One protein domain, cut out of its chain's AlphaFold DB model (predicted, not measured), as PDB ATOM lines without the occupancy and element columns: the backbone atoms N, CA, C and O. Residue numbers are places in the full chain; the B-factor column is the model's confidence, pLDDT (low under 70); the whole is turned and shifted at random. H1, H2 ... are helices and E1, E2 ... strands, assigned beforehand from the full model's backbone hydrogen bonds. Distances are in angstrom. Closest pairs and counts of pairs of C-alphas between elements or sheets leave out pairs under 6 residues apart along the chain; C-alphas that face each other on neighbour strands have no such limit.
ATOM      1  N   SER A   6     -43.252  34.064 -11.440       91.31
ATOM      2  CA  SER A   6     -43.245  32.876 -12.290       91.31
ATOM      3  C   SER A   6     -43.669  33.159 -13.731       91.31
ATOM      4  O   SER A   6     -43.098  32.564 -14.638       91.31
ATOM      5  N   ILE A   7     -44.622  34.070 -13.963       94.31
ATOM      6  CA  ILE A   7     -44.979  34.497 -15.326       94.31
ATOM      7  C   ILE A   7     -43.790  35.234 -15.944       94.31
ATOM      8  O   ILE A   7     -43.405  34.930 -17.067       94.31
ATOM      9  N   TYR A   8     -43.156  36.137 -15.187       95.00
ATOM     10  CA  TYR A   8     -41.939  36.816 -15.635       95.00
ATOM     11  C   TYR A   8     -40.832  35.816 -16.000       95.00
ATOM     12  O   TYR A   8     -40.222  35.933 -17.060       95.00
ATOM     13  N   PHE A   9     -40.612  34.797 -15.162       96.44
ATOM     14  CA  PHE A   9     -39.654  33.730 -15.451       96.44
ATOM     15  C   PHE A   9     -39.986  32.984 -16.748       96.44
ATOM     16  O   PHE A   9     -39.096  32.808 -17.574       96.44
ATOM     17  N   ILE A  10     -41.247  32.582 -16.948       97.94
ATOM     18  CA  ILE A  10     -41.678  31.850 -18.148       97.94
ATOM     19  C   ILE A  10     -41.475  32.695 -19.399       97.94
ATOM     20  O   ILE A  10     -40.847  32.229 -20.344       97.94
ATOM     21  N   VAL A  11     -41.954  33.940 -19.393       97.75
ATOM     22  CA  VAL A  11     -41.827  34.849 -20.540       97.75
ATOM     23  C   VAL A  11     -40.356  35.102 -20.854       97.75
ATOM     24  O   VAL A  11     -39.949  34.986 -22.005       97.75
ATOM     25  N   LYS A  12     -39.528  35.376 -19.838       97.81
ATOM     26  CA  LYS A  12     -38.086  35.566 -20.031       97.81
ATOM     27  C   LYS A  12     -37.433  34.310 -20.617       97.81
ATOM     28  O   LYS A  12     -36.626  34.428 -21.531       97.81
ATOM     29  N   ALA A  13     -37.758  33.126 -20.099       98.31
ATOM     30  CA  ALA A  13     -37.190  31.862 -20.567       98.31
ATOM     31  C   ALA A  13     -37.612  31.546 -22.009       98.31
ATOM     32  O   ALA A  13     -36.758  31.199 -22.819       98.31
ATOM     33  N   ALA A  14     -38.889  31.741 -22.342       98.56
ATOM     34  CA  ALA A  14     -39.427  31.606 -23.695       98.56
ATOM     35  C   ALA A  14     -38.746  32.558 -24.685       98.56
ATOM     36  O   ALA A  14     -38.283  32.113 -25.732       98.56
ATOM     37  N   LEU A  15     -38.606  33.839 -24.331       98.44
ATOM     38  CA  LEU A  15     -37.923  34.825 -25.171       98.44
ATOM     39  C   LEU A  15     -36.449  34.476 -25.383       98.44
ATOM     40  O   LEU A  15     -35.969  34.526 -26.506       98.44
ATOM     41  N   VAL A  16     -35.730  34.091 -24.326       98.62
ATOM     42  CA  VAL A  16     -34.318  33.702 -24.452       98.62
ATOM     43  C   VAL A  16     -34.164  32.454 -25.320       98.62
ATOM     44  O   VAL A  16     -33.280  32.429 -26.173       98.62
ATOM     45  N   TYR A  17     -35.014  31.441 -25.128       98.75
ATOM     46  CA  TYR A  17     -34.984  30.223 -25.936       98.75
ATOM     47  C   TYR A  17     -35.268  30.532 -27.410       98.75
ATOM     48  O   TYR A  17     -34.503  30.120 -28.274       98.75
ATOM     49  N   GLY A  18     -36.307  31.325 -27.686       98.56
ATOM     50  CA  GLY A  18     -36.680  31.722 -29.044       98.56
ATOM     51  C   GLY A  18     -35.630  32.576 -29.732       98.56
ATOM     52  O   GLY A  18     -35.276  32.292 -30.869       98.56
ATOM     53  N   CYS A  19     -35.056  33.563 -29.041       98.44
ATOM     54  CA  CYS A  19     -33.952  34.342 -29.595       98.44
ATOM     55  C   CYS A  19     -32.731  33.464 -29.887       98.44
ATOM     56  O   CYS A  19     -32.075  33.675 -30.901       98.44
ATOM     57  N   ALA A  20     -32.422  32.483 -29.031       98.62
ATOM     58  CA  ALA A  20     -31.324  31.554 -29.276       98.62
ATOM     59  C   ALA A  20     -31.603  30.653 -30.489       98.62
ATOM     60  O   ALA A  20     -30.729  30.525 -31.343       98.62
ATOM     61  N   ALA A  21     -32.803  30.068 -30.584       98.56
ATOM     62  CA  ALA A  21     -33.220  29.239 -31.716       98.56
ATOM     63  C   ALA A  21     -33.192  30.037 -33.023       98.56
ATOM     64  O   ALA A  21     -32.523  29.643 -33.970       98.56
ATOM     65  N   PHE A  22     -33.812  31.217 -33.036       98.19
ATOM     66  CA  PHE A  22     -33.834  32.108 -34.190       98.19
ATOM     67  C   PHE A  22     -32.428  32.549 -34.617       98.19
ATOM     68  O   PHE A  22     -32.075  32.434 -35.787       98.19
ATOM     69  N   ALA A  23     -31.596  33.013 -33.678       98.00
ATOM     70  CA  ALA A  23     -30.232  33.445 -33.984       98.00
ATOM     71  C   ALA A  23     -29.355  32.292 -34.489       98.00
ATOM     72  O   ALA A  23     -28.505  32.502 -35.349       98.00
ATOM     73  N   PHE A  24     -29.560  31.075 -33.982       97.94
ATOM     74  CA  PHE A  24     -28.874  29.899 -34.501       97.94
ATOM     75  C   PHE A  24     -29.364  29.540 -35.909       97.94
ATOM     76  O   PHE A  24     -28.549  29.243 -36.779       97.94
ATOM     77  N   SER A  25     -30.668  29.648 -36.169       97.00
ATOM     78  CA  SER A  25     -31.239  29.442 -37.501       97.00
ATOM     79  C   SER A  25     -30.772  30.468 -38.529       97.00
ATOM     80  O   SER A  25     -30.558  30.107 -39.682       97.00
ATOM     81  N   MET A  26     -30.484  31.703 -38.110       96.62
ATOM     82  CA  MET A  26     -29.852  32.713 -38.967       96.62
ATOM     83  C   MET A  26     -28.472  32.298 -39.489       96.62
ATOM     84  O   MET A  26     -28.041  32.820 -40.509       96.62
ATOM     85  N   LEU A  27     -27.769  31.356 -38.850       95.81
ATOM     86  CA  LEU A  27     -26.518  30.831 -39.409       95.81
ATOM     87  C   LEU A  27     -26.761  30.081 -40.723       95.81
ATOM     88  O   LEU A  27     -25.893  30.075 -41.586       95.81
ATOM     89  N   GLY A  28     -27.947  29.494 -40.900       95.12
ATOM     90  CA  GLY A  28     -28.328  28.784 -42.117       95.12
ATOM     91  C   GLY A  28     -28.418  29.674 -43.356       95.12
ATOM     92  O   GLY A  28     -28.411  29.139 -44.455       95.12
ATOM     93  N   THR A  29     -28.471  31.002 -43.206       94.88
ATOM     94  CA  THR A  29     -28.567  31.941 -44.340       94.88
ATOM     95  C   THR A  29     -27.222  32.218 -45.011       94.88
ATOM     96  O   THR A  29     -27.176  32.777 -46.102       94.88
ATOM     97  N   VAL A  30     -26.113  31.842 -44.364       93.12
ATOM     98  CA  VAL A  30     -24.748  32.030 -44.886       93.12
ATOM     99  C   VAL A  30     -24.050  30.709 -45.211       93.12
ATOM    100  O   VAL A  30     -22.888  30.711 -45.622       93.12
ATOM    101  N   LEU A  31     -24.728  29.579 -44.994       91.50
ATOM    102  CA  LEU A  31     -24.212  28.251 -45.311       91.50
ATOM    103  C   LEU A  31     -24.483  27.896 -46.781       91.50
ATOM    104  O   LEU A  31     -25.446  28.394 -47.367       91.50
ATOM    105  N   PRO A  32     -23.646  27.034 -47.389       87.12
ATOM    106  CA  PRO A  32     -23.942  26.492 -48.710       87.12
ATOM    107  C   PRO A  32     -25.275  25.728 -48.685       87.12
ATOM    108  O   PRO A  32     -25.669  25.202 -47.647       87.12
ATOM    109  N   ASP A  33     -25.948  25.667 -49.833       88.25
ATOM    110  CA  ASP A  33     -27.244  24.992 -50.026       88.25
ATOM    111  C   ASP A  33     -28.456  25.679 -49.363       88.25
ATOM    112  O   ASP A  33     -29.546  25.104 -49.318       88.25
ATOM    113  N   ALA A  34     -28.299  26.918 -48.879       91.69
ATOM    114  CA  ALA A  34     -29.427  27.740 -48.451       91.69
ATOM    115  C   ALA A  34     -30.413  27.957 -49.613       91.69
ATOM    116  O   ALA A  34     -30.012  28.208 -50.750       91.69
ATOM    117  N   LEU A  35     -31.711  27.845 -49.326       92.44
ATOM    118  CA  LEU A  35     -32.758  27.940 -50.342       92.44
ATOM    119  C   LEU A  35     -34.009  28.638 -49.808       92.44
ATOM    120  O   LEU A  35     -34.254  28.676 -48.600       92.44
ATOM    121  N   VAL A  36     -34.815  29.191 -50.716       92.38
ATOM    122  CA  VAL A  36     -36.120  29.775 -50.384       92.38
ATOM    123  C   VAL A  36     -37.163  28.661 -50.309       92.38
ATOM    124  O   VAL A  36     -37.518  28.061 -51.321       92.38
ATOM    125  N   LEU A  37     -37.657  28.389 -49.101       86.75
ATOM    126  CA  LEU A  37     -38.655  27.341 -48.832       86.75
ATOM    127  C   LEU A  37     -40.093  27.773 -49.170       86.75
ATOM    128  O   LEU A  37     -40.975  26.931 -49.321       86.75
ATOM    129  N   GLY A  38     -40.315  29.083 -49.312       85.56
ATOM    130  CA  GLY A  38     -41.629  29.691 -49.505       85.56
ATOM    131  C   GLY A  38     -42.351  29.991 -48.189       85.56
ATOM    132  O   GLY A  38     -41.944  29.567 -47.110       85.56
ATOM    133  N   ASN A  39     -43.440  30.758 -48.277       85.31
ATOM    134  CA  ASN A  39     -44.187  31.190 -47.100       85.31
ATOM    135  C   ASN A  39     -44.870  29.996 -46.396       85.31
ATOM    136  O   ASN A  39     -45.646  29.272 -47.036       85.31
ATOM    137  N   PRO A  40     -44.671  29.812 -45.077       84.62
ATOM    138  CA  PRO A  40     -45.186  28.654 -44.368       84.62
ATOM    139  C   PRO A  40     -46.717  28.603 -44.336       84.62
ATOM    140  O   PRO A  40     -47.283  27.516 -44.298       84.62
ATOM    141  N   LEU A  41     -47.420  29.729 -44.464       81.25
ATOM    142  CA  LEU A  41     -48.886  29.735 -44.512       81.25
ATOM    143  C   LEU A  41     -49.461  29.054 -45.763       81.25
ATOM    144  O   LEU A  41     -50.632  28.678 -45.761       81.25
ATOM    145  N   TYR A  42     -48.659  28.912 -46.822       78.25
ATOM    146  CA  TYR A  42     -49.086  28.336 -48.101       78.25
ATOM    147  C   TYR A  42     -48.317  27.068 -48.482       78.25
ATOM    148  O   TYR A  42     -48.838  26.248 -49.236       78.25
ATOM    149  N   HIS A  43     -47.091  26.908 -47.978       68.56
ATOM    150  CA  HIS A  43     -46.158  25.867 -48.418       68.56
ATOM    151  C   HIS A  43     -45.637  24.965 -47.295       68.56
ATOM    152  O   HIS A  43     -44.964  23.981 -47.593       68.56
ATOM    153  N   SER A  44     -45.940  25.257 -46.025       65.56
ATOM    154  CA  SER A  44     -45.504  24.403 -44.915       65.56
ATOM    155  C   SER A  44     -46.588  23.430 -44.457       65.56
ATOM    156  O   SER A  44     -47.776  23.582 -44.736       65.56
ATOM    157  N   THR A  45     -46.158  22.448 -43.670       67.12
ATOM    158  CA  THR A  45     -47.014  21.541 -42.902       67.12
ATOM    159  C   THR A  45     -47.522  22.175 -41.598       67.12
ATOM    160  O   THR A  45     -47.978  21.457 -40.708       67.12
ATOM    161  N   THR A  46     -47.430  23.501 -41.414       78.38
ATOM    162  CA  THR A  46     -47.912  24.182 -40.203       78.38
ATOM    163  C   THR A  46     -49.444  24.190 -40.163       78.38
ATOM    164  O   THR A  46     -50.104  25.103 -40.657       78.38
ATOM    165  N   THR A  47     -50.023  23.164 -39.542       86.12
ATOM    166  CA  THR A  47     -51.460  23.060 -39.258       86.12
ATOM    167  C   THR A  47     -51.752  23.298 -37.768       86.12
ATOM    168  O   THR A  47     -50.837  23.259 -36.938       86.12
ATOM    169  N   PRO A  48     -53.018  23.526 -37.367       89.62
ATOM    170  CA  PRO A  48     -53.384  23.560 -35.953       89.62
ATOM    171  C   PRO A  48     -52.983  22.287 -35.197       89.62
ATOM    172  O   PRO A  48     -52.545  22.377 -34.052       89.62
ATOM    173  N   GLU A  49     -53.087  21.116 -35.830       92.06
ATOM    174  CA  GLU A  49     -52.650  19.832 -35.270       92.06
ATOM    175  C   GLU A  49     -51.143  19.817 -35.031       92.06
ATOM    176  O   GLU A  49     -50.705  19.348 -33.984       92.06
ATOM    177  N   HIS A  50     -50.362  20.376 -35.960       90.69
ATOM    178  CA  HIS A  50     -48.919  20.510 -35.817       90.69
ATOM    179  C   HIS A  50     -48.574  21.376 -34.586       90.69
ATOM    180  O   HIS A  50     -47.853  20.944 -33.685       90.69
ATOM    181  N   ILE A  51     -49.176  22.564 -34.479       92.44
ATOM    182  CA  ILE A  51     -48.926  23.495 -33.368       92.44
ATOM    183  C   ILE A  51     -49.370  22.890 -32.030       92.44
ATOM    184  O   ILE A  51     -48.581  22.794 -31.092       92.44
ATOM    185  N   ILE A  52     -50.637  22.479 -31.915       95.94
ATOM    186  CA  ILE A  52     -51.198  21.943 -30.664       95.94
ATOM    187  C   ILE A  52     -50.473  20.659 -30.268       95.94
ATOM    188  O   ILE A  52     -50.202  20.440 -29.086       95.94
ATOM    189  N   GLY A  53     -50.144  19.836 -31.257       96.44
ATOM    190  CA  GLY A  53     -49.413  18.604 -31.083       96.44
ATOM    191  C   GLY A  53     -48.069  18.819 -30.404       96.44
ATOM    192  O   GLY A  53     -47.855  18.216 -29.360       96.44
ATOM    193  N   HIS A  54     -47.242  19.762 -30.870       97.12
ATOM    194  CA  HIS A  54     -45.976  20.115 -30.203       97.12
ATOM    195  C   HIS A  54     -46.157  20.529 -28.740       97.12
ATOM    196  O   HIS A  54     -45.387  20.097 -27.877       97.12
ATOM    197  N   ILE A  55     -47.194  21.321 -28.431       97.94
ATOM    198  CA  ILE A  55     -47.490  21.719 -27.040       97.94
ATOM    199  C   ILE A  55     -47.769  20.486 -26.199       97.94
ATOM    200  O   ILE A  55     -47.168  20.300 -25.143       97.94
ATOM    201  N   VAL A  56     -48.716  19.663 -26.646       98.06
ATOM    202  CA  VAL A  56     -49.162  18.489 -25.898       98.06
ATOM    203  C   VAL A  56     -48.019  17.490 -25.753       98.06
ATOM    204  O   VAL A  56     -47.810  16.981 -24.653       98.06
ATOM    205  N   TRP A  57     -47.241  17.276 -26.814       97.94
ATOM    206  CA  TRP A  57     -46.113  16.352 -26.822       97.94
ATOM    207  C   TRP A  57     -45.055  16.757 -25.802       97.94
ATOM    208  O   TRP A  57     -44.659  15.943 -24.980       97.94
ATOM    209  N   GLY A  58     -44.692  18.041 -25.750       98.25
ATOM    210  CA  GLY A  58     -43.758  18.552 -24.748       98.25
ATOM    211  C   GLY A  58     -44.316  18.587 -23.317       98.25
ATOM    212  O   GLY A  58     -43.577  18.395 -22.344       98.25
ATOM    213  N   LEU A  59     -45.629  18.787 -23.148       98.25
ATOM    214  CA  LEU A  59     -46.271  18.761 -21.830       98.25
ATOM    215  C   LEU A  59     -46.169  17.384 -21.160       98.25
ATOM    216  O   LEU A  59     -45.966  17.342 -19.944       98.25
ATOM    217  N   ILE A  60     -46.285  16.288 -21.922       97.62
ATOM    218  CA  ILE A  60     -46.270  14.903 -21.413       97.62
ATOM    219  C   ILE A  60     -45.044  14.628 -20.523       97.62
ATOM    220  O   ILE A  60     -45.237  14.348 -19.331       97.62
ATOM    221  N   PRO A  61     -43.793  14.748 -21.006       97.69
ATOM    222  CA  PRO A  61     -42.626  14.533 -20.162       97.69
ATOM    223  C   PRO A  61     -42.480  15.664 -19.135       97.69
ATOM    224  O   PRO A  61     -42.057  15.417 -18.004       97.69
ATOM    225  N   GLY A  62     -42.912  16.888 -19.468       97.44
ATOM    226  CA  GLY A  62     -42.895  18.048 -18.575       97.44
ATOM    227  C   GLY A  62     -43.619  17.832 -17.241       97.44
ATOM    228  O   GLY A  62     -43.179  18.373 -16.218       97.44
ATOM    229  N   LEU A  63     -44.671  17.003 -17.206       97.50
ATOM    230  CA  LEU A  63     -45.409  16.659 -15.980       97.50
ATOM    231  C   LEU A  63     -44.498  16.120 -14.867       97.50
ATOM    232  O   LEU A  63     -44.730  16.407 -13.688       97.50
ATOM    233  N   ALA A  64     -43.419  15.414 -15.218       96.19
ATOM    234  CA  ALA A  64     -42.479  14.859 -14.246       96.19
ATOM    235  C   ALA A  64     -41.727  15.934 -13.431       96.19
ATOM    236  O   ALA A  64     -41.249  15.638 -12.332       96.19
ATOM    237  N   PHE A  65     -41.688  17.197 -13.884       95.94
ATOM    238  CA  PHE A  65     -41.126  18.296 -13.091       95.94
ATOM    239  C   PHE A  65     -41.942  18.646 -11.843       95.94
ATOM    240  O   PHE A  65     -41.390  19.270 -10.926       95.94
ATOM    241  N   LEU A  66     -43.235  18.290 -11.804       93.00
ATOM    242  CA  LEU A  66     -44.169  18.632 -10.719       93.00
ATOM    243  C   LEU A  66     -44.152  20.133 -10.376       93.00
ATOM    244  O   LEU A  66     -44.206  20.543  -9.216       93.00
ATOM    245  N   SER A  67     -43.986  20.975 -11.395       94.31
ATOM    246  CA  SER A  67     -43.864  22.418 -11.240       94.31
ATOM    247  C   SER A  67     -44.405  23.107 -12.478       94.31
ATOM    248  O   SER A  67     -43.830  23.003 -13.560       94.31
ATOM    249  N   TRP A  68     -45.504  23.839 -12.295       95.50
ATOM    250  CA  TRP A  68     -46.279  24.420 -13.388       95.50
ATOM    251  C   TRP A  68     -45.438  25.282 -14.337       95.50
ATOM    252  O   TRP A  68     -45.627  25.210 -15.543       95.50
ATOM    253  N   ARG A  69     -44.453  26.034 -13.822       96.44
ATOM    254  CA  ARG A  69     -43.598  26.878 -14.668       96.44
ATOM    255  C   ARG A  69     -42.760  26.069 -15.654       96.44
ATOM    256  O   ARG A  69     -42.616  26.486 -16.791       96.44
ATOM    257  N   TYR A  70     -42.247  24.910 -15.243       97.94
ATOM    258  CA  TYR A  70     -41.459  24.051 -16.129       97.94
ATOM    259  C   TYR A  70     -42.344  23.159 -16.997       97.94
ATOM    260  O   TYR A  70     -41.949  22.860 -18.112       97.94
ATOM    261  N   ILE A  71     -43.544  22.797 -16.529       98.31
ATOM    262  CA  ILE A  71     -44.556  22.127 -17.362       98.31
ATOM    263  C   ILE A  71     -44.929  23.036 -18.540       98.31
ATOM    264  O   ILE A  71     -44.827  22.620 -19.684       98.31
ATOM    265  N   ILE A  72     -45.263  24.306 -18.280       98.31
ATOM    266  CA  ILE A  72     -45.579  25.273 -19.342       98.31
ATOM    267  C   ILE A  72     -44.395  25.452 -20.297       98.31
ATOM    268  O   ILE A  72     -44.588  25.420 -21.507       98.31
ATOM    269  N   LEU A  73     -43.169  25.602 -19.781       98.69
ATOM    270  CA  LEU A  73     -41.985  25.710 -20.641       98.69
ATOM    271  C   LEU A  73     -41.750  24.450 -21.485       98.69
ATOM    272  O   LEU A  73     -41.319  24.582 -22.625       98.69
ATOM    273  N   ALA A  74     -42.074  23.263 -20.967       98.56
ATOM    274  CA  ALA A  74     -41.958  22.011 -21.711       98.56
ATOM    275  C   ALA A  74     -42.922  21.949 -22.899       98.56
ATOM    276  O   ALA A  74     -42.540  21.423 -23.932       98.56
ATOM    277  N   GLY A  75     -44.116  22.540 -22.791       98.19
ATOM    278  CA  GLY A  75     -45.018  22.699 -23.936       98.19
ATOM    279  C   GLY A  75     -44.638  23.851 -24.875       98.19
ATOM    280  O   GLY A  75     -44.818  23.750 -26.082       98.19
ATOM    281  N   LEU A  76     -44.102  24.959 -24.351       98.38
ATOM    282  CA  LEU A  76     -43.772  26.135 -25.169       98.38
ATOM    283  C   LEU A  76     -42.501  25.955 -26.006       98.38
ATOM    284  O   LEU A  76     -42.467  26.378 -27.158       98.38
ATOM    285  N   PHE A  77     -41.440  25.383 -25.434       98.75
ATOM    286  CA  PHE A  77     -40.138  25.316 -26.099       98.75
ATOM    287  C   PHE A  77     -40.137  24.510 -27.406       98.75
ATOM    288  O   PHE A  77     -39.506  24.994 -28.343       98.75
ATOM    289  N   PRO A  78     -40.836  23.362 -27.532       98.25
ATOM    290  CA  PRO A  78     -40.939  22.648 -28.804       98.25
ATOM    291  C   PRO A  78     -41.512  23.498 -29.940       98.25
ATOM    292  O   PRO A  78     -40.969  23.456 -31.032       98.25
ATOM    293  N   ILE A  79     -42.531  24.334 -29.693       96.12
ATOM    294  CA  ILE A  79     -43.016  25.276 -30.721       96.12
ATOM    295  C   ILE A  79     -41.996  26.379 -30.971       96.12
ATOM    296  O   ILE A  79     -41.734  26.750 -32.104       96.12
ATOM    297  N   ILE A  80     -41.452  26.976 -29.911       98.06
ATOM    298  CA  ILE A  80     -40.547  28.122 -30.063       98.06
ATOM    299  C   ILE A  80     -39.275  27.726 -30.834       98.06
ATOM    300  O   ILE A  80     -38.648  28.580 -31.458       98.06
ATOM    301  N   LEU A  81     -38.894  26.447 -30.798       97.88
ATOM    302  CA  LEU A  81     -37.769  25.905 -31.554       97.88
ATOM    303  C   LEU A  81     -37.901  26.133 -33.069       97.88
ATOM    304  O   LEU A  81     -36.895  26.409 -33.719       97.88
ATOM    305  N   ASP A  82     -39.134  26.139 -33.578       94.69
ATOM    306  CA  ASP A  82     -39.514  26.380 -34.976       94.69
ATOM    307  C   ASP A  82     -39.433  27.856 -35.404       94.69
ATOM    308  O   ASP A  82     -40.051  28.291 -36.381       94.69
ATOM    309  N   ALA A  83     -38.667  28.678 -34.685       95.00
ATOM    310  CA  ALA A  83     -38.516  30.097 -34.992       95.00
ATOM    311  C   ALA A  83     -37.937  30.370 -36.397       95.00
ATOM    312  O   ALA A  83     -38.059  31.488 -36.894       95.00
ATOM    313  N   ASP A  84     -37.340  29.378 -37.061       92.94
ATOM    314  CA  ASP A  84     -36.908  29.461 -38.460       92.94
ATOM    315  C   ASP A  84     -38.073  29.646 -39.447       92.94
ATOM    316  O   ASP A  84     -37.882  30.249 -40.501       92.94
ATOM    317  N   HIS A  85     -39.304  29.278 -39.082       93.50
ATOM    318  CA  HIS A  85     -40.495  29.598 -39.878       93.50
ATOM    319  C   HIS A  85     -40.694  31.113 -40.061       93.50
ATOM    320  O   HIS A  85     -41.269  31.541 -41.063       93.50
ATOM    321  N   LEU A  86     -40.176  31.953 -39.153       93.25
ATOM    322  CA  LEU A  86     -40.184  33.408 -39.344       93.25
ATOM    323  C   LEU A  86     -39.299  33.824 -40.525       93.25
ATOM    324  O   LEU A  86     -39.657  34.734 -41.266       93.25
ATOM    325  N   LEU A  87     -38.169  33.145 -40.727       93.94
ATOM    326  CA  LEU A  87     -37.322  33.372 -41.895       93.94
ATOM    327  C   LEU A  87     -38.033  32.911 -43.172       93.94
ATOM    328  O   LEU A  87     -37.908  33.568 -44.203       93.94
ATOM    329  N   GLN A  88     -38.819  31.827 -43.092       92.44
ATOM    330  CA  GLN A  88     -39.527  31.273 -44.252       92.44
ATOM    331  C   GLN A  88     -40.640  32.227 -44.680       92.44
ATOM    332  O   GLN A  88     -40.829  32.495 -45.862       92.44
ATOM    333  N   PHE A  89     -41.336  32.806 -43.698       92.12
ATOM    334  CA  PHE A  89     -42.349  33.831 -43.913       92.12
ATOM    335  C   PHE A  89     -41.802  35.080 -44.614       92.12
ATOM    336  O   PHE A  89     -42.523  35.702 -45.389       92.12
ATOM    337  N   LEU A  90     -40.539  35.432 -44.362       93.12
ATOM    338  CA  LEU A  90     -39.846  36.544 -45.016       93.12
ATOM    339  C   LEU A  90     -39.192  36.154 -46.351       93.12
ATOM    340  O   LEU A  90     -38.518  36.992 -46.945       93.12
ATOM    341  N   GLU A  91     -39.366  34.907 -46.800       92.94
ATOM    342  CA  GLU A  91     -38.772  34.358 -48.026       92.94
ATOM    343  C   GLU A  91     -37.236  34.483 -48.062       92.94
ATOM    344  O   GLU A  91     -36.626  34.653 -49.116       92.94
ATOM    345  N   ILE A  92     -36.595  34.387 -46.893       94.25
ATOM    346  CA  ILE A  92     -35.136  34.426 -46.758       94.25
ATOM    347  C   ILE A  92     -34.564  33.039 -47.072       94.25
ATOM    348  O   ILE A  92     -35.056  32.030 -46.567       94.25
ATOM    349  N   GLU A  93     -33.494  32.993 -47.868       94.69
ATOM    350  CA  GLU A  93     -32.726  31.767 -48.102       94.69
ATOM    351  C   GLU A  93     -32.152  31.227 -46.789       94.69
ATOM    352  O   GLU A  93     -31.484  31.945 -46.044       94.69
ATOM    353  N   MET A  94     -32.399  29.951 -46.501       94.62
ATOM    354  CA  MET A  94     -31.857  29.297 -45.314       94.62
ATOM    355  C   MET A  94     -31.695  27.795 -45.517       94.62
ATOM    356  O   MET A  94     -32.348  27.190 -46.368       94.62
ATOM    357  N   ILE A  95     -30.912  27.175 -44.641       95.31
ATOM    358  CA  ILE A  95     -31.069  25.758 -44.316       95.31
ATOM    359  C   ILE A  95     -32.215  25.631 -43.292       95.31
ATOM    360  O   ILE A  95     -32.133  26.264 -42.234       95.31
ATOM    361  N   PRO A  96     -33.291  24.865 -43.563       93.56
ATOM    362  CA  PRO A  96     -34.383  24.696 -42.606       93.56
ATOM    363  C   PRO A  96     -33.927  23.955 -41.354       93.56
ATOM    364  O   PRO A  96     -32.994  23.156 -41.390       93.56
ATOM    365  N   ARG A  97     -34.660  24.140 -40.254       95.00
ATOM    366  CA  ARG A  97     -34.579  23.320 -39.040       95.00
ATOM    367  C   ARG A  97     -33.204  23.326 -38.366       95.00
ATOM    368  O   ARG A  97     -32.904  22.414 -37.606       95.00
ATOM    369  N   MET A  98     -32.383  24.355 -38.573       96.81
ATOM    370  CA  MET A  98     -31.042  24.466 -37.975       96.81
ATOM    371  C   MET A  98     -31.038  24.231 -36.457       96.81
ATOM    372  O   MET A  98     -30.185  23.509 -35.944       96.81
ATOM    373  N   ALA A  99     -32.009  24.788 -35.724       97.75
ATOM    374  CA  ALA A  99     -32.109  24.613 -34.274       97.75
ATOM    375  C   ALA A  99     -32.447  23.165 -33.836       97.75
ATOM    376  O   ALA A  99     -32.263  22.813 -32.674       97.75
ATOM    377  N   HIS A 100     -32.838  22.277 -34.751       97.44
ATOM    378  CA  HIS A 100     -33.110  20.856 -34.495       97.44
ATOM    379  C   HIS A 100     -31.835  19.998 -34.552       97.44
ATOM    380  O   HIS A 100     -31.808  18.916 -35.142       97.44
ATOM    381  N   SER A 101     -30.747  20.504 -33.973       97.94
ATOM    382  CA  SER A 101     -29.405  19.936 -34.103       97.94
ATOM    383  C   SER A 101     -28.710  19.767 -32.751       97.94
ATOM    384  O   SER A 101     -28.988  20.468 -31.773       97.94
ATOM    385  N   LEU A 102     -27.758  18.833 -32.682       97.88
ATOM    386  CA  LEU A 102     -26.966  18.610 -31.470       97.88
ATOM    387  C   LEU A 102     -26.102  19.828 -31.092       97.88
ATOM    388  O   LEU A 102     -26.011  20.136 -29.899       97.88
ATOM    389  N   PRO A 103     -25.487  20.568 -32.037       98.31
ATOM    390  CA  PRO A 103     -24.754  21.784 -31.692       98.31
ATOM    391  C   PRO A 103     -25.649  22.877 -31.096       98.31
ATOM    392  O   PRO A 103     -25.223  23.547 -30.151       98.31
ATOM    393  N   PHE A 104     -26.903  23.009 -31.554       98.50
ATOM    394  CA  PHE A 104     -27.860  23.923 -30.925       98.50
ATOM    395  C   PHE A 104     -28.123  23.558 -29.459       98.50
ATOM    396  O   PHE A 104     -28.091  24.442 -28.600       98.50
ATOM    397  N   ILE A 105     -28.296  22.266 -29.146       98.50
ATOM    398  CA  ILE A 105     -28.466  21.791 -27.762       98.50
ATOM    399  C   ILE A 105     -27.318  22.284 -26.869       98.50
ATOM    400  O   ILE A 105     -27.556  22.804 -25.778       98.50
ATOM    401  N   LEU A 106     -26.067  22.173 -27.321       98.12
ATOM    402  CA  LEU A 106     -24.911  22.631 -26.543       98.12
ATOM    403  C   LEU A 106     -24.940  24.146 -26.308       98.12
ATOM    404  O   LEU A 106     -24.681  24.610 -25.195       98.12
ATOM    405  N   ILE A 107     -25.293  24.919 -27.335       98.12
ATOM    406  CA  ILE A 107     -25.373  26.379 -27.253       98.12
ATOM    407  C   ILE A 107     -26.489  26.809 -26.308       98.12
ATOM    408  O   ILE A 107     -26.255  27.639 -25.427       98.12
ATOM    409  N   VAL A 108     -27.688  26.235 -26.436       98.25
ATOM    410  CA  VAL A 108     -28.833  26.651 -25.623       98.25
ATOM    411  C   VAL A 108     -28.626  26.322 -24.142       98.25
ATOM    412  O   VAL A 108     -29.004  27.124 -23.290       98.25
ATOM    413  N   ILE A 109     -27.912  25.236 -23.813       97.81
ATOM    414  CA  ILE A 109     -27.470  24.949 -22.438       97.81
ATOM    415  C   ILE A 109     -26.611  26.101 -21.907       97.81
ATOM    416  O   ILE A 109     -26.883  26.627 -20.825       97.81
ATOM    417  N   VAL A 110     -25.586  26.511 -22.661       97.88
ATOM    418  CA  VAL A 110     -24.669  27.585 -22.250       97.88
ATOM    419  C   VAL A 110     -25.422  28.905 -22.086       97.88
ATOM    420  O   VAL A 110     -25.288  29.554 -21.048       97.88
ATOM    421  N   VAL A 111     -26.264  29.275 -23.055       98.12
ATOM    422  CA  VAL A 111     -27.074  30.503 -23.013       98.12
ATOM    423  C   VAL A 111     -27.980  30.521 -21.779       98.12
ATOM    424  O   VAL A 111     -27.970  31.490 -21.014       98.12
ATOM    425  N   MET A 112     -28.709  29.432 -21.522       97.69
ATOM    426  CA  MET A 112     -29.594  29.332 -20.359       97.69
ATOM    427  C   MET A 112     -28.816  29.406 -19.043       97.69
ATOM    428  O   MET A 112     -29.215  30.124 -18.122       97.69
ATOM    429  N   MET A 113     -27.666  28.735 -18.956       96.56
ATOM    430  CA  MET A 113     -26.807  28.778 -17.771       96.56
ATOM    431  C   MET A 113     -26.247  30.175 -17.490       96.56
ATOM    432  O   MET A 113     -26.146  30.552 -16.320       96.56
ATOM    433  N   LEU A 114     -25.878  30.934 -18.523       96.69
ATOM    434  CA  LEU A 114     -25.351  32.292 -18.371       96.69
ATOM    435  C   LEU A 114     -26.437  33.283 -17.929       96.69
ATOM    436  O   LEU A 114     -26.170  34.133 -17.083       96.69
ATOM    437  N   LEU A 115     -27.665  33.155 -18.446       96.81
ATOM    438  CA  LEU A 115     -28.736  34.140 -18.228       96.81
ATOM    439  C   LEU A 115     -29.669  33.842 -17.043       96.81
ATOM    440  O   LEU A 115     -30.311  34.762 -16.520       96.81
ATOM    441  N   PHE A 116     -29.758  32.579 -16.616       95.50
ATOM    442  CA  PHE A 116     -30.599  32.132 -15.493       95.50
ATOM    443  C   PHE A 116     -29.800  31.496 -14.350       95.50
ATOM    444  O   PHE A 116     -30.327  31.298 -13.255       95.50
ATOM    445  N   GLY A 117     -28.514  31.226 -14.576       88.88
ATOM    446  CA  GLY A 117     -27.611  30.644 -13.596       88.88
ATOM    447  C   GLY A 117     -27.525  29.119 -13.682       88.88
ATOM    448  O   GLY A 117     -28.480  28.406 -13.977       88.88
ATOM    449  N   LYS A 118     -26.351  28.593 -13.324       83.81
ATOM    450  CA  LYS A 118     -25.979  27.169 -13.448       83.81
ATOM    451  C   LYS A 118     -26.782  26.198 -12.566       83.81
ATOM    452  O   LYS A 118     -26.592  24.991 -12.657       83.81
ATOM    453  N   LYS A 119     -27.608  26.710 -11.647       85.19
ATOM    454  CA  LYS A 119     -28.312  25.906 -10.634       85.19
ATOM    455  C   LYS A 119     -29.699  25.448 -11.084       85.19
ATOM    456  O   LYS A 119     -30.243  24.534 -10.465       85.19
ATOM    457  N   ASP A 120     -30.272  26.052 -12.126       92.88
ATOM    458  CA  ASP A 120     -31.595  25.662 -12.613       92.88
ATOM    459  C   ASP A 120     -31.510  24.464 -13.569       92.88
ATOM    460  O   ASP A 120     -31.618  24.581 -14.789       92.88
ATOM    461  N   LEU A 121     -31.315  23.279 -12.986       95.31
ATOM    462  CA  LEU A 121     -31.251  22.021 -13.732       95.31
ATOM    463  C   LEU A 121     -32.539  21.718 -14.503       95.31
ATOM    464  O   LEU A 121     -32.479  21.031 -15.516       95.31
ATOM    465  N   ARG A 122     -33.698  22.204 -14.037       97.31
ATOM    466  CA  ARG A 122     -34.973  21.969 -14.727       97.31
ATOM    467  C   ARG A 122     -35.055  22.791 -16.004       97.31
ATOM    468  O   ARG A 122     -35.489  22.255 -17.014       97.31
ATOM    469  N   LEU A 123     -34.594  24.044 -15.968       98.19
ATOM    470  CA  LEU A 123     -34.513  24.887 -17.161       98.19
ATOM    471  C   LEU A 123     -33.552  24.295 -18.201       98.19
ATOM    472  O   LEU A 123     -33.903  24.201 -19.370       98.19
ATOM    473  N   ILE A 124     -32.377  23.834 -17.769       98.06
ATOM    474  CA  ILE A 124     -31.419  23.173 -18.669       98.06
ATOM    475  C   ILE A 124     -32.047  21.913 -19.276       98.06
ATOM    476  O   ILE A 124     -32.023  21.733 -20.488       98.06
ATOM    477  N   ALA A 125     -32.651  21.059 -18.446       98.38
ATOM    478  CA  ALA A 125     -33.265  19.816 -18.896       98.38
ATOM    479  C   ALA A 125     -34.404  20.046 -19.896       98.38
ATOM    480  O   ALA A 125     -34.450  19.364 -20.913       98.38
ATOM    481  N   VAL A 126     -35.290  21.016 -19.642       98.56
ATOM    482  CA  VAL A 126     -36.404  21.304 -20.556       98.56
ATOM    483  C   VAL A 126     -35.928  21.922 -21.873       98.56
ATOM    484  O   VAL A 126     -36.489  21.600 -22.912       98.56
ATOM    485  N   SER A 127     -34.861  22.730 -21.868       98.56
ATOM    486  CA  SER A 127     -34.252  23.245 -23.104       98.56
ATOM    487  C   SER A 127     -33.678  22.145 -23.993       98.56
ATOM    488  O   SER A 127     -33.798  22.233 -25.207       98.56
ATOM    489  N   ILE A 128     -33.079  21.103 -23.408       98.62
ATOM    490  CA  ILE A 128     -32.571  19.955 -24.173       98.62
ATOM    491  C   ILE A 128     -33.737  19.083 -24.651       98.62
ATOM    492  O   ILE A 128     -33.808  18.722 -25.821       98.62
ATOM    493  N   ALA A 129     -34.651  18.743 -23.737       98.69
ATOM    494  CA  ALA A 129     -35.777  17.861 -24.020       98.69
ATOM    495  C   ALA A 129     -36.689  18.421 -25.119       98.69
ATOM    496  O   ALA A 129     -37.200  17.646 -25.917       98.69
ATOM    497  N   ALA A 130     -36.836  19.746 -25.206       98.62
ATOM    498  CA  ALA A 130     -37.652  20.391 -26.226       98.62
ATOM    499  C   ALA A 130     -37.225  20.052 -27.661       98.62
ATOM    500  O   ALA A 130     -38.094  19.855 -28.505       98.62
ATOM    501  N   VAL A 131     -35.919  19.924 -27.926       98.75
ATOM    502  CA  VAL A 131     -35.408  19.523 -29.248       98.75
ATOM    503  C   VAL A 131     -35.849  18.102 -29.589       98.75
ATOM    504  O   VAL A 131     -36.367  17.857 -30.673       98.75
ATOM    505  N   PHE A 132     -35.724  17.178 -28.639       98.69
ATOM    506  CA  PHE A 132     -36.128  15.790 -28.843       98.69
ATOM    507  C   PHE A 132     -37.651  15.616 -28.922       98.69
ATOM    508  O   PHE A 132     -38.117  14.890 -29.793       98.69
ATOM    509  N   CYS A 133     -38.435  16.303 -28.085       98.50
ATOM    510  CA  CYS A 133     -39.899  16.286 -28.184       98.50
ATOM    511  C   CYS A 133     -40.371  16.817 -29.537       98.50
ATOM    512  O   CYS A 133     -41.245  16.213 -30.152       98.50
ATOM    513  N   HIS A 134     -39.767  17.908 -30.015       98.06
ATOM    514  CA  HIS A 134     -40.079  18.454 -31.327       98.06
ATOM    515  C   HIS A 134     -39.769  17.430 -32.428       98.06
ATOM    516  O   HIS A 134     -40.650  17.059 -33.200       98.06
ATOM    517  N   MET A 135     -38.538  16.901 -32.466       98.25
ATOM    518  CA  MET A 135     -38.133  15.913 -33.474       98.25
ATOM    519  C   MET A 135     -38.998  14.648 -33.435       98.25
ATOM    520  O   MET A 135     -39.339  14.089 -34.480       98.25
ATOM    521  N   SER A 136     -39.381  14.205 -32.232       98.44
ATOM    522  CA  SER A 136     -40.327  13.110 -32.041       98.44
ATOM    523  C   SER A 136     -41.665  13.422 -32.699       98.44
ATOM    524  O   SER A 136     -42.173  12.595 -33.454       98.44
ATOM    525  N   PHE A 137     -42.256  14.572 -32.377       97.81
ATOM    526  CA  PHE A 137     -43.605  14.895 -32.815       97.81
ATOM    527  C   PHE A 137     -43.687  15.061 -34.337       97.81
ATOM    528  O   PHE A 137     -44.574  14.498 -34.975       97.81
ATOM    529  N   ASP A 138     -42.702  15.720 -34.932       96.12
ATOM    530  CA  ASP A 138     -42.598  15.854 -36.383       96.12
ATOM    531  C   ASP A 138     -42.501  14.495 -37.088       96.12
ATOM    532  O   ASP A 138     -43.212  14.236 -38.061       96.12
ATOM    533  N   THR A 139     -41.678  13.590 -36.550       97.06
ATOM    534  CA  THR A 139     -41.481  12.252 -37.124       97.06
ATOM    535  C   THR A 139     -42.762  11.414 -37.071       97.06
ATOM    536  O   THR A 139     -43.085  10.735 -38.046       97.06
ATOM    537  N   ILE A 140     -43.518  11.450 -35.962       96.62
ATOM    538  CA  ILE A 140     -44.780  10.695 -35.852       96.62
ATOM    539  C   ILE A 140     -45.902  11.328 -36.679       96.62
ATOM    540  O   ILE A 140     -46.662  10.598 -37.312       96.62
ATOM    541  N   LEU A 141     -46.003  12.662 -36.704       95.00
ATOM    542  CA  LEU A 141     -47.071  13.370 -37.410       95.00
ATOM    543  C   LEU A 141     -46.985  13.145 -38.923       95.00
ATOM    544  O   LEU A 141     -47.997  12.878 -39.567       95.00
ATOM    545  N   ASN A 142     -45.773  13.218 -39.475       92.75
ATOM    546  CA  ASN A 142     -45.540  13.096 -40.913       92.75
ATOM    547  C   ASN A 142     -45.241  11.650 -41.356       92.75
ATOM    548  O   ASN A 142     -45.153  11.373 -42.551       92.75
ATOM    549  N   GLY A 143     -45.024  10.723 -40.416       94.06
ATOM    550  CA  GLY A 143     -44.580   9.342 -40.662       94.06
ATOM    551  C   GLY A 143     -43.093   9.202 -41.035       94.06
ATOM    552  O   GLY A 143     -42.490   8.150 -40.803       94.06
ATOM    553  N   SER A 144     -42.497  10.261 -41.586       95.44
ATOM    554  CA  SER A 144     -41.066  10.427 -41.837       95.44
ATOM    555  C   SER A 144     -40.720  11.915 -41.800       95.44
ATOM    556  O   SER A 144     -41.514  12.747 -42.241       95.44
ATOM    557  N   THR A 145     -39.556  12.285 -41.275       95.88
ATOM    558  CA  THR A 145     -39.070  13.673 -41.287       95.88
ATOM    559  C   THR A 145     -37.548  13.715 -41.315       95.88
ATOM    560  O   THR A 145     -36.874  12.770 -40.906       95.88
ATOM    561  N   GLU A 146     -37.000  14.818 -41.814       96.56
ATOM    562  CA  GLU A 146     -35.569  15.030 -41.943       96.56
ATOM    563  C   GLU A 146     -35.081  16.170 -41.049       96.56
ATOM    564  O   GLU A 146     -35.722  17.219 -40.945       96.56
ATOM    565  N   PHE A 147     -33.917  15.978 -40.423       97.31
ATOM    566  CA  PHE A 147     -33.299  16.988 -39.565       97.31
ATOM    567  C   PHE A 147     -31.810  17.164 -39.876       97.31
ATOM    568  O   PHE A 147     -31.104  16.169 -40.081       97.31
ATOM    569  N   PRO A 148     -31.285  18.400 -39.834       96.56
ATOM    570  CA  PRO A 148     -29.865  18.667 -40.004       96.56
ATOM    571  C   PRO A 148     -29.139  18.483 -38.661       96.56
ATOM    572  O   PRO A 148     -28.654  19.431 -38.045       96.56
ATOM    573  N   VAL A 149     -29.071  17.240 -38.172       97.56
ATOM    574  CA  VAL A 149     -28.626  16.890 -36.801       97.56
ATOM    575  C   VAL A 149     -27.245  17.462 -36.438       97.56
ATOM    576  O   VAL A 149     -26.961  17.720 -35.265       97.56
ATOM    577  N   LEU A 150     -26.391  17.680 -37.441       96.81
ATOM    578  CA  LEU A 150     -25.015  18.156 -37.299       96.81
ATOM    579  C   LEU A 150     -24.806  19.614 -37.762       96.81
ATOM    580  O   LEU A 150     -23.663  20.072 -37.831       96.81
ATOM    581  N   ALA A 151     -25.876  20.360 -38.053       95.50
ATOM    582  CA  ALA A 151     -25.789  21.789 -38.351       95.50
ATOM    583  C   ALA A 151     -25.130  22.577 -37.198       95.50
ATOM    584  O   ALA A 151     -25.374  22.268 -36.033       95.50
ATOM    585  N   PRO A 152     -24.301  23.604 -37.479       95.06
ATOM    586  CA  PRO A 152     -24.016  24.195 -38.787       95.06
ATOM    587  C   PRO A 152     -22.793  23.578 -39.488       95.06
ATOM    588  O   PRO A 152     -22.299  24.141 -40.458       95.06
ATOM    589  N   PHE A 153     -22.237  22.472 -38.982       94.56
ATOM    590  CA  PHE A 153     -20.982  21.921 -39.506       94.56
ATOM    591  C   PHE A 153     -21.151  21.221 -40.860       94.56
ATOM    592  O   PHE A 153     -20.189  21.094 -41.612       94.56
ATOM    593  N   THR A 154     -22.366  20.761 -41.158       92.06
ATOM    594  CA  THR A 154     -22.768  20.158 -42.432       92.06
ATOM    595  C   THR A 154     -24.214  20.544 -42.752       92.06
ATOM    596  O   THR A 154     -25.013  20.727 -41.830       92.06
ATOM    597  N   SER A 155     -24.540  20.649 -44.043       87.44
ATOM    598  CA  SER A 155     -25.900  20.825 -44.574       87.44
ATOM    599  C   SER A 155     -26.646  19.491 -44.752       87.44
ATOM    600  O   SER A 155     -27.787  19.476 -45.203       87.44
ATOM    601  N   GLN A 156     -26.030  18.357 -44.394       93.94
ATOM    602  CA  GLN A 156     -26.637  17.036 -44.546       93.94
ATOM    603  C   GLN A 156     -27.848  16.841 -43.625       93.94
ATOM    604  O   GLN A 156     -27.758  16.977 -42.400       93.94
ATOM    605  N   PHE A 157     -28.947  16.398 -44.228       96.25
ATOM    606  CA  PHE A 157     -30.158  15.975 -43.541       96.25
ATOM    607  C   PHE A 157     -30.140  14.469 -43.255       96.25
ATOM    608  O   PHE A 157     -29.682  13.661 -44.066       96.25
ATOM    609  N   PHE A 158     -30.633  14.099 -42.075       97.56
ATOM    610  CA  PHE A 158     -30.827  12.716 -41.657       97.56
ATOM    611  C   PHE A 158     -32.322  12.428 -41.606       97.56
ATOM    612  O   PHE A 158     -33.058  13.136 -40.918       97.56
ATOM    613  N   THR A 159     -32.751  11.392 -42.320       98.12
ATOM    614  CA  THR A 159     -34.140  10.938 -42.346       98.12
ATOM    615  C   THR A 159     -34.424  10.023 -41.157       98.12
ATOM    616  O   THR A 159     -33.695   9.060 -40.920       98.12
ATOM    617  N   PHE A 160     -35.510  10.304 -40.444       97.94
ATOM    618  CA  PHE A 160     -36.045   9.489 -39.355       97.94
ATOM    619  C   PHE A 160     -37.485   9.107 -39.682       97.94
ATOM    620  O   PHE A 160     -38.238   9.920 -40.218       97.94
ATOM    621  N   SER A 161     -37.877   7.868 -39.392       97.19
ATOM    622  CA  SER A 161     -39.188   7.344 -39.793       97.19
ATOM    623  C   SER A 161     -39.675   6.206 -38.895       97.19
ATOM    624  O   SER A 161     -38.963   5.709 -38.022       97.19
ATOM    625  N   GLY A 162     -40.918   5.767 -39.100       94.06
ATOM    626  CA  GLY A 162     -41.447   4.579 -38.433       94.06
ATOM    627  C   GLY A 162     -41.498   4.734 -36.911       94.06
ATOM    628  O   GLY A 162     -42.323   5.482 -36.397       94.06
ATOM    629  N   ILE A 163     -40.649   4.003 -36.183       95.19
ATOM    630  CA  ILE A 163     -40.615   4.014 -34.708       95.19
ATOM    631  C   ILE A 163     -39.567   4.968 -34.116       95.19
ATOM    632  O   ILE A 163     -39.478   5.068 -32.893       95.19
ATOM    633  N   ASP A 164     -38.791   5.673 -34.944       97.38
ATOM    634  CA  ASP A 164     -37.695   6.539 -34.482       97.38
ATOM    635  C   ASP A 164     -38.179   7.653 -33.539       97.38
ATOM    636  O   ASP A 164     -37.473   8.029 -32.601       97.38
ATOM    637  N   TRP A 165     -39.421   8.118 -33.709       98.06
ATOM    638  CA  TRP A 165     -40.041   9.089 -32.804       98.06
ATOM    639  C   TRP A 165     -40.053   8.609 -31.343       98.06
ATOM    640  O   TRP A 165     -39.827   9.404 -30.433       98.06
ATOM    641  N   ILE A 166     -40.235   7.303 -31.100       98.06
ATOM    642  CA  ILE A 166     -40.248   6.727 -29.747       98.06
ATOM    643  C   ILE A 166     -38.892   6.943 -29.081       98.06
ATOM    644  O   ILE A 166     -38.827   7.250 -27.892       98.06
ATOM    645  N   VAL A 167     -37.801   6.801 -29.839       97.88
ATOM    646  CA  VAL A 167     -36.445   6.985 -29.318       97.88
ATOM    647  C   VAL A 167     -36.257   8.427 -28.855       97.88
ATOM    648  O   VAL A 167     -35.796   8.646 -27.733       97.88
ATOM    649  N   PHE A 168     -36.662   9.405 -29.667       98.25
ATOM    650  CA  PHE A 168     -36.577  10.816 -29.294       98.25
ATOM    651  C   PHE A 168     -37.422  11.146 -28.059       98.25
ATOM    652  O   PHE A 168     -36.914  11.762 -27.120       98.25
ATOM    653  N   GLU A 169     -38.666  10.672 -27.997       98.19
ATOM    654  CA  GLU A 169     -39.530  10.944 -26.845       98.19
ATOM    655  C   GLU A 169     -39.009  10.278 -25.563       98.19
ATOM    656  O   GLU A 169     -38.983  10.896 -24.498       98.19
ATOM    657  N   VAL A 170     -38.493   9.048 -25.650       98.44
ATOM    658  CA  VAL A 170     -37.861   8.368 -24.508       98.44
ATOM    659  C   VAL A 170     -36.640   9.142 -24.008       98.44
ATOM    660  O   VAL A 170     -36.454   9.258 -22.793       98.44
ATOM    661  N   ILE A 171     -35.828   9.713 -24.905       98.50
ATOM    662  CA  ILE A 171     -34.700  10.573 -24.521       98.50
ATOM    663  C   ILE A 171     -35.209  11.814 -23.773       98.50
ATOM    664  O   ILE A 171     -34.699  12.124 -22.691       98.50
ATOM    665  N   ALA A 172     -36.233  12.496 -24.293       98.56
ATOM    666  CA  ALA A 172     -36.821  13.667 -23.647       98.56
ATOM    667  C   ALA A 172     -37.362  13.343 -22.240       98.56
ATOM    668  O   ALA A 172     -37.014  14.014 -21.259       98.56
ATOM    669  N   VAL A 173     -38.132  12.257 -22.114       98.62
ATOM    670  CA  VAL A 173     -38.650  11.741 -20.837       98.62
ATOM    671  C   VAL A 173     -37.509  11.436 -19.864       98.62
ATOM    672  O   VAL A 173     -37.547  11.864 -18.706       98.62
ATOM    673  N   ALA A 174     -36.464  10.734 -20.313       98.56
ATOM    674  CA  ALA A 174     -35.329  10.360 -19.473       98.56
ATOM    675  C   ALA A 174     -34.590  11.590 -18.922       98.56
ATOM    676  O   ALA A 174     -34.239  11.621 -17.736       98.56
ATOM    677  N   ILE A 175     -34.403  12.626 -19.746       98.50
ATOM    678  CA  ILE A 175     -33.783  13.894 -19.344       98.50
ATOM    679  C   ILE A 175     -34.620  14.578 -18.254       98.50
ATOM    680  O   ILE A 175     -34.088  14.935 -17.193       98.50
ATOM    681  N   ILE A 176     -35.932  14.721 -18.472       98.38
ATOM    682  CA  ILE A 176     -36.814  15.418 -17.528       98.38
ATOM    683  C   ILE A 176     -36.949  14.650 -16.207       98.38
ATOM    684  O   ILE A 176     -36.851  15.255 -15.130       98.38
ATOM    685  N   ILE A 177     -37.118  13.324 -16.248       98.19
ATOM    686  CA  ILE A 177     -37.195  12.490 -15.037       98.19
ATOM    687  C   ILE A 177     -35.888  12.582 -14.249       98.19
ATOM    688  O   ILE A 177     -35.916  12.806 -13.035       98.19
ATOM    689  N   THR A 178     -34.741  12.477 -14.924       97.88
ATOM    690  CA  THR A 178     -33.427  12.552 -14.274       97.88
ATOM    691  C   THR A 178     -33.244  13.886 -13.553       97.88
ATOM    692  O   THR A 178     -32.923  13.910 -12.359       97.88
ATOM    693  N   ALA A 179     -33.525  15.006 -14.224       97.12
ATOM    694  CA  ALA A 179     -33.458  16.329 -13.609       97.12
ATOM    695  C   ALA A 179     -34.418  16.464 -12.415       97.12
ATOM    696  O   ALA A 179     -34.053  17.001 -11.365       97.12
ATOM    697  N   SER A 180     -35.631  15.924 -12.536       95.75
ATOM    698  CA  SER A 180     -36.644  15.957 -11.479       95.75
ATOM    699  C   SER A 180     -36.216  15.175 -10.235       95.75
ATOM    700  O   SER A 180     -36.330  15.688  -9.115       95.75
ATOM    701  N   VAL A 181     -35.643  13.980 -10.414       96.38
ATOM    702  CA  VAL A 181     -35.096  13.156  -9.325       96.38
ATOM    703  C   VAL A 181     -33.926  13.862  -8.639       96.38
ATOM    704  O   VAL A 181     -33.896  13.936  -7.407       96.38
ATOM    705  N   ILE A 182     -32.987  14.431  -9.406       95.06
ATOM    706  CA  ILE A 182     -31.831  15.153  -8.853       95.06
ATOM    707  C   ILE A 182     -32.292  16.351  -8.016       95.06
ATOM    708  O   ILE A 182     -31.853  16.516  -6.875       95.06
ATOM    709  N   VAL A 183     -33.213  17.163  -8.540       93.12
ATOM    710  CA  VAL A 183     -33.733  18.340  -7.829       93.12
ATOM    711  C   VAL A 183     -34.453  17.937  -6.544       93.12
ATOM    712  O   VAL A 183     -34.190  18.523  -5.491       93.12
ATOM    713  N   LYS A 184     -35.290  16.892  -6.582       91.50
ATOM    714  CA  LYS A 184     -35.975  16.371  -5.389       91.50
ATOM    715  C   LYS A 184     -34.982  15.885  -4.327       91.50
ATOM    716  O   LYS A 184     -35.129  16.209  -3.148       91.50
ATOM    717  N   LYS A 185     -33.946  15.149  -4.739       90.94
ATOM    718  CA  LYS A 185     -32.888  14.643  -3.847       90.94
ATOM    719  C   LYS A 185     -32.093  15.781  -3.206       90.94
ATOM    720  O   LYS A 185     -31.824  15.734  -2.006       90.94
ATOM    721  N   ASN A 186     -31.747  16.811  -3.976       87.88
ATOM    722  CA  ASN A 186     -31.019  17.978  -3.473       87.88
ATOM    723  C   ASN A 186     -31.854  18.780  -2.468       87.88
ATOM    724  O   ASN A 186     -31.336  19.159  -1.419       87.88
ATOM    725  N   TYR A 187     -33.147  18.965  -2.743       84.75
ATOM    726  CA  TYR A 187     -34.072  19.626  -1.823       84.75
ATOM    727  C   TYR A 187     -34.218  18.862  -0.498       84.75
ATOM    728  O   TYR A 187     -34.078  19.437   0.579       84.75
ATOM    729  N   SER A 188     -34.410  17.539  -0.562       81.88
ATOM    730  CA  SER A 188     -34.503  16.687   0.634       81.88
ATOM    731  C   SER A 188     -33.228  16.737   1.490       81.88
ATOM    732  O   SER A 188     -33.309  16.891   2.709       81.88
ATOM    733  N   ARG A 189     -32.045  16.688   0.859       79.75
ATOM    734  CA  ARG A 189     -30.748  16.813   1.548       79.75
ATOM    735  C   ARG A 189     -30.565  18.167   2.231       79.75
ATOM    736  O   ARG A 189     -30.033  18.212   3.337       79.75
ATOM    737  N   TYR A 190     -30.980  19.252   1.581       79.00
ATOM    738  CA  TYR A 190     -30.906  20.595   2.154       79.00
ATOM    739  C   TYR A 190     -31.760  20.710   3.425       79.00
ATOM    740  O   TYR A 190     -31.250  21.113   4.468       79.00
ATOM    741  N   ASN A 191     -33.016  20.255   3.368       75.94
ATOM    742  CA  ASN A 191     -33.922  20.276   4.522       75.94
ATOM    743  C   ASN A 191     -33.422  19.399   5.676       75.94
ATOM    744  O   ASN A 191     -33.545  19.779   6.838       75.94
ATOM    745  N   PHE A 192     -32.818  18.247   5.369       75.06
ATOM    746  CA  PHE A 192     -32.183  17.405   6.382       75.06
ATOM    747  C   PHE A 192     -31.048  18.151   7.095       75.06
ATOM    748  O   PHE A 192     -31.030  18.203   8.320       75.06
ATOM    749  N   LYS A 193     -30.137  18.796   6.353       72.31
ATOM    750  CA  LYS A 193     -29.050  19.578   6.963       72.31
ATOM    751  C   LYS A 193     -29.580  20.726   7.824       72.31
ATOM    752  O   LYS A 193     -29.122  20.874   8.951       72.31
ATOM    753  N   GLN A 194     -30.555  21.499   7.344       74.94
ATOM    754  CA  GLN A 194     -31.128  22.584   8.149       74.94
ATOM    755  C   GLN A 194     -31.722  22.079   9.469       74.94
ATOM    756  O   GLN A 194     -31.495  22.704  10.493       74.94
ATOM    757  N   LYS A 195     -32.417  20.935   9.464       72.31
ATOM    758  CA  LYS A 195     -33.025  20.363  10.675       72.31
ATOM    759  C   LYS A 195     -32.002  19.873  11.710       72.31
ATOM    760  O   LYS A 195     -32.303  19.878  12.896       72.31
ATOM    761  N   PHE A 196     -30.830  19.404  11.276       70.44
ATOM    762  CA  PHE A 196     -29.824  18.809  12.169       70.44
ATOM    763  C   PHE A 196     -28.735  19.785  12.629       70.44
ATOM    764  O   PHE A 196     -28.161  19.575  13.691       70.44
ATOM    765  N   TYR A 197     -28.450  20.837  11.856       68.88
ATOM    766  CA  TYR A 197     -27.407  21.823  12.169       68.88
ATOM    767  C   TYR A 197     -27.960  23.156  12.708       68.88
ATOM    768  O   TYR A 197     -27.220  24.132  12.777       68.88
ATOM    769  N   SER A 198     -29.248  23.229  13.061       66.62
ATOM    770  CA  SER A 198     -29.874  24.413  13.676       66.62
ATOM    771  C   SER A 198     -29.883  24.387  15.215       66.62
ATOM    772  O   SER A 198     -30.774  24.993  15.808       66.62
TER     773      SER A 198
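Overview. This is residues 6 to 198 of the 199 residues of an uncharacterized protein of marine metagenome (UniProt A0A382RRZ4). Six helices, H1, H3, H4, H6, H7 and H8, make an up-and-down bundle, each running against the one before it, with H7 in the middle. The two-strand hairpin E1 E2 and the short helices H2 and H5 lie at one end; beyond the other end residues 185 to 198, mostly the last part of H8, stick out as an arm that makes much of the length. The printed part has 193 residues, with H1 to H7, then E1 and E2, antiparallel, then H8; the class is mostly helix. It is compact, with a radius of gyration of the C-alphas of 17.6 A, and elongated, spanning 65 by 33 by 29 A.

Along the chain. H1, residues 6 to 29, begins at C-alpha 6 (-43.245, 32.876, -12.290) and is 35.3 A long. H2 is residues 40 to 43, H3 residues 48 to 65, 26.5 A, H4 residues 68 to 80, 18.0 A, and H5 residues 85 to 89. H6, residues 102 to 116, is 21.2 A long. H7, residues 121 to 142, 32.0 A, has a kink of 27 degrees near residue 128. E1 is residues 144 to 147 and E2 residues 158 to 161. H8, residues 164 to 196, 48.9 A, ends at C-alpha 196 (-29.824, 18.809, 12.169).

Arrangement. H7 is the hub, touching H3, H4, H6 and H8. H7 and H8 run opposite ways at a shallow tilt of 19 degrees, closest at the C-alphas of Ser 136 and Trp 165, 4.1 A. H4 touches H7 at a steep tilt of 47 degrees, closest at C-alphas 78 and 130, 4.7 A. H3 and H4 form a helical hairpin, closest at C-alphas 55 and 75, 4.1 A. H6 and H7 form another, closest at C-alphas 109 and 124, 5.7 A. H1 touches H4 at C-alphas 18 and 80, their closest, 5.4 A, and is apart from H8. H2 touches H5, closest at C-alphas 40 and 89, 5.9 A. In the hairpin E1 and E2, N 145 and O 160 are 2.9 A apart, within hydrogen-bond range. Every O i to N i+4 pair is within that range in H5, H6 and H8, but 17 of 20 in H1, 11 of 14 in H3, 7 of 9 in H4 and 16 of 18 in H7; H2 is too short for such a pair.

Size, cuts and confidence. The two C-alphas farthest apart, of Tyr 42 and Ser 198, are 64.8 A apart. Without residues 185 to 198, which stand free, the body spans 46 by 34 by 28 A. The printed part has no cut; the link from H5 to H6, residues 90 to 101, is long. The mean pLDDT of the printed part is 93.8, and residues 43 to 45 and 197 to 198 are under 70.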